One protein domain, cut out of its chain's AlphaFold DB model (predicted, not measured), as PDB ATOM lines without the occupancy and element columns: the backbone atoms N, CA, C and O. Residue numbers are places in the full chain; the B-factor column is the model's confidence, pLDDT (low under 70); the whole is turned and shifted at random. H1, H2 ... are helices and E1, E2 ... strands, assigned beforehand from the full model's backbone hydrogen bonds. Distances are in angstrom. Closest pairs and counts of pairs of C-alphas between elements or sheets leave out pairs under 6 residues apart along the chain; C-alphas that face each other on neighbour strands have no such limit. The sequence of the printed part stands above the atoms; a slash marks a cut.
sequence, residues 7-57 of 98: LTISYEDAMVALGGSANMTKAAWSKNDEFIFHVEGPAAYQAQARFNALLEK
ATOM      1  N   LEU A   7      10.610 -21.107 -19.647       94.81
ATOM      2  CA  LEU A   7      10.590 -22.348 -20.404       94.81
ATOM      3  C   LEU A   7      11.157 -23.446 -19.511       94.81
ATOM      4  O   LEU A   7      12.297 -23.356 -19.067       94.81
ATOM      5  N   THR A   8      10.367 -24.475 -19.247       94.62
ATOM      6  CA  THR A   8      10.805 -25.672 -18.534       94.62
ATOM      7  C   THR A   8      10.888 -26.846 -19.502       94.62
ATOM      8  O   THR A   8      10.010 -27.031 -20.344       94.62
ATOM      9  N   ILE A   9      11.957 -27.633 -19.404       94.81
ATOM     10  CA  ILE A   9      12.195 -28.815 -20.233       94.81
ATOM     11  C   ILE A   9      12.453 -29.988 -19.294       94.81
ATOM     12  O   ILE A   9      13.353 -29.928 -18.454       94.81
ATOM     13  N   SER A  10      11.644 -31.037 -19.425       93.75
ATOM     14  CA  SER A  10      11.815 -32.288 -18.689       93.75
ATOM     15  C   SER A  10      12.451 -33.325 -19.603       93.75
ATOM     16  O   SER A  10      11.945 -33.581 -20.695       93.75
ATOM     17  N   TYR A  11      13.532 -33.926 -19.129       92.31
ATOM     18  CA  TYR A  11      14.149 -35.126 -19.681       92.31
ATOM     19  C   TYR A  11      13.770 -36.331 -18.809       92.31
ATOM     20  O   TYR A  11      13.043 -36.173 -17.827       92.31
ATOM     21  N   GLU A  12      14.248 -37.522 -19.170       92.50
ATOM     22  CA  GLU A  12      13.999 -38.757 -18.412       92.50
ATOM     23  C   GLU A  12      14.514 -38.651 -16.966       92.50
ATOM     24  O   GLU A  12      13.742 -38.849 -16.031       92.50
ATOM     25  N   ASP A  13      15.760 -38.199 -16.784       92.81
ATOM     26  CA  ASP A  13      16.418 -38.131 -15.467       92.81
ATOM     27  C   ASP A  13      16.703 -36.702 -14.975       92.81
ATOM     28  O   ASP A  13      17.324 -36.501 -13.929       92.81
ATOM     29  N   ALA A  14      16.300 -35.682 -15.734       92.88
ATOM     30  CA  ALA A  14      16.707 -34.308 -15.464       92.88
ATOM     31  C   ALA A  14      15.630 -33.290 -15.817       92.88
ATOM     32  O   ALA A  14      14.738 -33.530 -16.630       92.88
ATOM     33  N   MET A  15      15.758 -32.104 -15.230       95.06
ATOM     34  CA  MET A  15      14.917 -30.966 -15.555       95.06
ATOM     35  C   MET A  15      15.740 -29.691 -15.648       95.06
ATOM     36  O   MET A  15      16.610 -29.435 -14.813       95.06
ATOM     37  N   VAL A  16      15.408 -28.886 -16.651       96.75
ATOM     38  CA  VAL A  16      16.003 -27.580 -16.914       96.75
ATOM     39  C   VAL A  16      14.901 -26.529 -16.915       96.75
ATOM     40  O   VAL A  16      13.807 -26.761 -17.431       96.75
ATOM     41  N   ALA A  17      15.188 -25.358 -16.358       96.94
ATOM     42  CA  ALA A  17      14.340 -24.187 -16.488       96.94
ATOM     43  C   ALA A  17      15.154 -22.980 -16.966       96.94
ATOM     44  O   ALA A  17      16.212 -22.655 -16.429       96.94
ATOM     45  N   LEU A  18      14.622 -22.301 -17.976       96.12
ATOM     46  CA  LEU A  18      15.135 -21.069 -18.551       96.12
ATOM     47  C   LEU A  18      14.151 -19.952 -18.225       96.12
ATOM     48  O   LEU A  18      12.977 -20.033 -18.583       96.12
ATOM     49  N   GLY A  19      14.612 -18.909 -17.549       95.00
ATOM     50  CA  GLY A  19      13.804 -17.734 -17.235       95.00
ATOM     51  C   GLY A  19      14.533 -16.456 -17.615       95.00
ATOM     52  O   GLY A  19      15.741 -16.463 -17.839       95.00
ATOM     53  N   GLY A  20      13.811 -15.342 -17.701       95.19
ATOM     54  CA  GLY A  20      14.452 -14.073 -18.032       95.19
ATOM     55  C   GLY A  20      13.513 -13.001 -18.557       95.19
ATOM     56  O   GLY A  20      12.308 -13.010 -18.286       95.19
ATOM     57  N   SER A  21      14.085 -12.062 -19.306       95.81
ATOM     58  CA  SER A  21      13.344 -10.989 -19.975       95.81
ATOM     59  C   SER A  21      12.810 -11.406 -21.350       95.81
ATOM     60  O   SER A  21      11.759 -10.904 -21.763       95.81
ATOM     61  N   ALA A  22      13.471 -12.374 -21.996       95.94
ATOM     62  CA  ALA A  22      13.204 -12.785 -23.369       95.94
ATOM     63  C   ALA A  22      11.783 -13.329 -23.565       95.94
ATOM     64  O   ALA A  22      11.409 -14.371 -23.025       95.94
ATOM     65  N   ASN A  23      10.997 -12.652 -24.402       94.56
ATOM     66  CA  ASN A  23       9.719 -13.176 -24.882       94.56
ATOM     67  C   ASN A  23       9.929 -14.264 -25.949       94.56
ATOM     68  O   ASN A  23      10.956 -14.313 -26.621       94.56
ATOM     69  N   MET A  24       8.908 -15.089 -26.196       92.50
ATOM     70  CA  MET A  24       8.887 -16.001 -27.347       92.50
ATOM     71  C   MET A  24       8.510 -15.239 -28.632       92.50
ATOM     72  O   MET A  24       7.449 -15.446 -29.214       92.50
ATOM     73  N   THR A  25       9.346 -14.277 -29.030       92.94
ATOM     74  CA  THR A  25       9.140 -13.432 -30.215       92.94
ATOM     75  C   THR A  25      10.428 -13.289 -31.009       92.94
ATOM     76  O   THR A  25      11.523 -13.310 -30.454       92.94
ATOM     77  N   LYS A  26      10.310 -13.049 -32.319       93.94
ATOM     78  CA  LYS A  26      11.475 -12.854 -33.193       93.94
ATOM     79  C   LYS A  26      12.429 -11.771 -32.672       93.94
ATOM     80  O   LYS A  26      13.633 -11.978 -32.674       93.94
ATOM     81  N   ALA A  27      11.898 -10.648 -32.186       93.81
ATOM     82  CA  ALA A  27      12.715  -9.540 -31.691       93.81
ATOM     83  C   ALA A  27      13.575  -9.929 -30.477       93.81
ATOM     84  O   ALA A  27      14.767  -9.633 -30.473       93.81
ATOM     85  N   ALA A  28      13.002 -10.638 -29.500       95.12
ATOM     86  CA  ALA A  28      13.734 -11.113 -28.323       95.12
ATOM     87  C   ALA A  28      14.806 -12.161 -28.673       95.12
ATOM     88  O   ALA A  28      15.804 -12.281 -27.978       95.12
ATOM     89  N   TRP A  29      14.618 -12.899 -29.770       91.00
ATOM     90  CA  TRP A  29      15.540 -13.955 -30.196       91.00
ATOM     91  C   TRP A  29      16.621 -13.476 -31.171       91.00
ATOM     92  O   TRP A  29      17.593 -14.194 -31.385       91.00
ATOM     93  N   SER A  30      16.459 -12.305 -31.799       92.00
ATOM     94  CA  SER A  30      17.356 -11.872 -32.881       92.00
ATOM     95  C   SER A  30      17.878 -10.442 -32.782       92.00
ATOM     96  O   SER A  30      18.715 -10.071 -33.602       92.00
ATOM     97  N   LYS A  31      17.332  -9.596 -31.902       95.06
ATOM     98  CA  LYS A  31      17.638  -8.155 -31.908       95.06
ATOM     99  C   LYS A  31      17.781  -7.544 -30.521       95.06
ATOM    100  O   LYS A  31      18.656  -6.709 -30.340       95.06
ATOM    101  N   ASN A  32      16.874  -7.860 -29.606       96.31
ATOM    102  CA  ASN A  32      16.879  -7.239 -28.291       96.31
ATOM    103  C   ASN A  32      18.021  -7.797 -27.444       96.31
ATOM    104  O   ASN A  32      18.295  -8.996 -27.486       96.31
ATOM    105  N   ASP A  33      18.597  -6.935 -26.613       97.19
ATOM    106  CA  ASP A  33      19.433  -7.381 -25.509       97.19
ATOM    107  C   ASP A  33      18.526  -7.961 -24.426       97.19
ATOM    108  O   ASP A  33      17.784  -7.244 -23.752       97.19
ATOM    109  N   GLU A  34      18.553  -9.282 -24.296       96.81
ATOM    110  CA  GLU A  34      17.744 -10.012 -23.330       96.81
ATOM    111  C   GLU A  34      18.639 -10.687 -22.291       96.81
ATOM    112  O   GLU A  34      19.697 -11.237 -22.598       96.81
ATOM    113  N   PHE A  35      18.181 -10.690 -21.043       95.44
ATOM    114  CA  PHE A  35      18.793 -11.467 -19.978       95.44
ATOM    115  C   PHE A  35      18.091 -12.817 -19.858       95.44
ATOM    116  O   PHE A  35      16.864 -12.874 -19.734       95.44
ATOM    117  N   ILE A  36      18.873 -13.896 -19.848       95.38
ATOM    118  CA  ILE A  36      18.394 -15.263 -19.652       95.38
ATOM    119  C   ILE A  36      19.230 -15.900 -18.548       95.38
ATOM    120  O   ILE A  36      20.459 -15.867 -18.589       95.38
ATOM    121  N   PHE A  37      18.558 -16.505 -17.577       94.94
ATOM    122  CA  PHE A  37      19.180 -17.378 -16.598       94.94
ATOM    123  C   PHE A  37      18.717 -18.815 -16.809       94.94
ATOM    124  O   PHE A  37      17.593 -19.087 -17.236       94.94
ATOM    125  N   HIS A  38      19.616 -19.726 -16.474       95.94
ATOM    126  CA  HIS A  38      19.456 -21.156 -16.627       95.94
ATOM    127  C   HIS A  38      19.624 -21.818 -15.263       95.94
ATOM    128  O   HIS A  38      20.581 -21.519 -14.545       95.94
ATOM    129  N   VAL A  39      18.691 -22.695 -14.902       95.25
ATOM    130  CA  VAL A  39      18.762 -23.494 -13.678       95.25
ATOM    131  C   VAL A  39      18.436 -24.950 -13.974       95.25
ATOM    132  O   VAL A  39      17.557 -25.251 -14.780       95.25
ATOM    133  N   GLU A  40      19.112 -25.847 -13.267       96.25
ATOM    134  CA  GLU A  40      18.922 -27.293 -13.363       96.25
ATOM    135  C   GLU A  40      18.551 -27.890 -12.005       96.25
ATOM    136  O   GLU A  40      18.626 -27.236 -10.955       96.25
ATOM    137  N   GLY A  41      18.154 -29.161 -12.025       92.62
ATOM    138  CA  GLY A  41      17.961 -29.952 -10.817       92.62
ATOM    139  C   GLY A  41      16.833 -29.396  -9.938       92.62
ATOM    140  O   GLY A  41      15.808 -28.951 -10.465       92.62
ATOM    141  N   PRO A  42      16.971 -29.402  -8.596       95.19
ATOM    142  CA  PRO A  42      15.883 -29.054  -7.675       95.19
ATOM    143  C   PRO A  42      15.199 -27.712  -7.966       95.19
ATOM    144  O   PRO A  42      13.982 -27.593  -7.822       95.19
ATOM    145  N   ALA A  43      15.956 -26.705  -8.412       95.06
ATOM    146  CA  ALA A  43      15.410 -25.391  -8.744       95.06
ATOM    147  C   ALA A  43      14.499 -25.431  -9.985       95.06
ATOM    148  O   ALA A  43      13.452 -24.779  -9.999       95.06
ATOM    149  N   ALA A  44      14.847 -26.231 -10.997       96.31
ATOM    150  CA  ALA A  44      14.025 -26.412 -12.190       96.31
ATOM    151  C   ALA A  44      12.697 -27.117 -11.860       96.31
ATOM    152  O   ALA A  44      11.635 -26.666 -12.296       96.31
ATOM    153  N   TYR A  45      12.730 -28.138 -10.996       95.69
ATOM    154  CA  TYR A  45      11.514 -28.798 -10.501       95.69
ATOM    155  C   TYR A  45      10.605 -27.833  -9.727       95.69
ATOM    156  O   TYR A  45       9.386 -27.838  -9.909       95.69
ATOM    157  N   GLN A  46      11.176 -26.947  -8.903       95.38
ATOM    158  CA  GLN A  46      10.399 -25.914  -8.208       95.38
ATOM    159  C   GLN A  46       9.766 -24.909  -9.179       95.38
ATOM    160  O   GLN A  46       8.617 -24.507  -8.978       95.38
ATOM    161  N   ALA A  47      10.485 -24.511 -10.232       94.00
ATOM    162  CA  ALA A  47       9.949 -23.630 -11.266       94.00
ATOM    163  C   ALA A  47       8.753 -24.278 -11.985       94.00
ATOM    164  O   ALA A  47       7.707 -23.640 -12.124       94.00
ATOM    165  N   GLN A  48       8.856 -25.563 -12.346       94.56
ATOM    166  CA  GLN A  48       7.749 -26.324 -12.931       94.56
ATOM    167  C   GLN A  48       6.547 -26.421 -11.989       94.56
ATOM    168  O   GLN A  48       5.416 -26.189 -12.414       94.56
ATOM    169  N   ALA A  49       6.763 -26.751 -10.714       94.94
ATOM    170  CA  ALA A  49       5.675 -26.878  -9.747       94.94
ATOM    171  C   ALA A  49       4.897 -25.558  -9.598       94.94
ATOM    172  O   ALA A  49       3.664 -25.553  -9.587       94.94
ATOM    173  N   ARG A  50       5.606 -24.422  -9.565       93.50
ATOM    174  CA  ARG A  50       4.983 -23.088  -9.552       93.50
ATOM    175  C   ARG A  50       4.215 -22.796 -10.837       93.50
ATOM    176  O   ARG A  50       3.132 -22.216 -10.767       93.50
ATOM    177  N   PHE A  51       4.747 -23.200 -11.991       92.06
ATOM    178  CA  PHE A  51       4.046 -23.072 -13.267       92.06
ATOM    179  C   PHE A  51       2.753 -23.902 -13.295       92.06
ATOM    180  O   PHE A  51       1.710 -23.379 -13.677       92.06
ATOM    181  N   ASN A  52       2.778 -25.145 -12.810       92.06
ATOM    182  CA  ASN A  52       1.588 -26.001 -12.736       92.06
ATOM    183  C   ASN A  52       0.499 -25.390 -11.840       92.06
ATOM    184  O   ASN A  52      -0.653 -25.287 -12.258       92.06
ATOM    185  N   ALA A  53       0.870 -24.886 -10.660       93.50
ATOM    186  CA  ALA A  53      -0.067 -24.213  -9.757       93.50
ATOM    187  C   ALA A  53      -0.675 -22.929 -10.359       93.50
ATOM    188  O   ALA A  53      -1.775 -22.515  -9.987       93.50
ATOM    189  N   LEU A  54       0.044 -22.265 -11.272       89.88
ATOM    190  CA  LEU A  54      -0.485 -21.136 -12.035       89.88
ATOM    191  C   LEU A  54      -1.449 -21.613 -13.127       89.88
ATOM    192  O   LEU A  54      -2.520 -21.028 -13.279       89.88
ATOM    193  N   LEU A  55      -1.093 -22.680 -13.846       87.38
ATOM    194  CA  LEU A  55      -1.898 -23.256 -14.922       87.38
ATOM    195  C   LEU A  55      -3.277 -23.717 -14.433       87.38
ATOM    196  O   LEU A  55      -4.268 -23.496 -15.123       87.38
ATOM    197  N   GLU A  56      -3.362 -24.287 -13.229       90.75
ATOM    198  CA  GLU A  56      -4.630 -24.685 -12.595       90.75
ATOM    199  C   GLU A  56      -5.604 -23.516 -12.396       90.75
ATOM    200  O   GLU A  56      -6.818 -23.705 -12.383       90.75
ATOM    201  N   LYS A  57      -5.081 -22.291 -12.272       88.88
ATOM    202  CA  LYS A  57      -5.877 -21.066 -12.112       88.88
ATOM    203  C   LYS A  57      -6.230 -20.418 -13.450       88.88
ATOM    204  O   LYS A  57      -6.995 -19.454 -13.475       88.88
TER     205      LYS A  57
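Overview. This is residues 7 to 57 of the 98 residues of the protein "PLDc_2 domain-containing protein" of Phytophthora cactorum (UniProt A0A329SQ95). A small three-stranded antiparallel sheet has one long helix, H2, crossing one face of it, while the other face is bare; together they make a rough L, with the sheet as one arm and H2 as the other. H2 runs past the sheet so that residues 52 to 57 stick out, and beyond the far ends of E2 and E3 the little helix H1 sticks out with residues 25 to 31. The printed part has 51 residues with three named strands and two named helices, in the order E1, E2, H1, E3, H2; the sheet's order is E1, E2, E3, and the class is mixed, helices and strands. The whole is loose, with a radius of gyration of the C-alphas of 12.5 A and spans of 33 by 27 by 15 A.

Along the chain. Find C-alpha 7 at (10.590, -22.348, -20.404), where strand E1, residues 7 to 10, begins; it is 10.2 A long. Next look at E2, residues 15 to 20, which runs 17.1 A from C-alpha 15 at (14.917, -30.966, -15.555). Helix H1 is residues 26 to 30, 6.0 A long, and strand E3 is residues 36 to 40, 13.6 A long. Helix H2, residues 42 to 55, runs 20.1 A and ends at C-alpha 55 at (-1.898, -23.256, -14.922).

Arrangement. Begin with E1 and E2, a hairpin of antiparallel neighbours at 175 degrees, where N 7 and O 18 are 2.8 A apart and N 16 and O 9 are 2.9 A apart, within hydrogen-bond range. On the other side of E2 is E3, antiparallel at 160 degrees, with N 17 and O 39 at 2.8 A and N 19 and O 37 at 3.0 A. E1 and E3 are the edge strands. H1 is not on the sheet, and it is apart from E1 and from H2. H2 is on the sheet at a height of 9.5 A, over E1 and E2 and only just not over E3, on which 2 of its C-alphas fall. It runs across the strands, at 65 degrees to E1 on the local plane. Its closest C-alphas to E2 are those of Ala 44 and Ala 17, 4.9 A apart; to E1, those of Gln 48 and Thr 8, 6.4 A apart. In H1 and H2 every O i to N i+4 pair is within hydrogen-bond range.

Size, cuts and confidence. Look to Asp 13 and Lys 31 for the two C-alphas farthest apart, at 34.2 A. Without the stretches that stand free, the body has 38 residues and spans 33 by 17 by 15 A. The links E1 to E2, E2 to H1, H1 to E3 and E3 to H2 are tight. The printed part has no cut; its mean pLDDT is 94.1, and no printed residue is under 70.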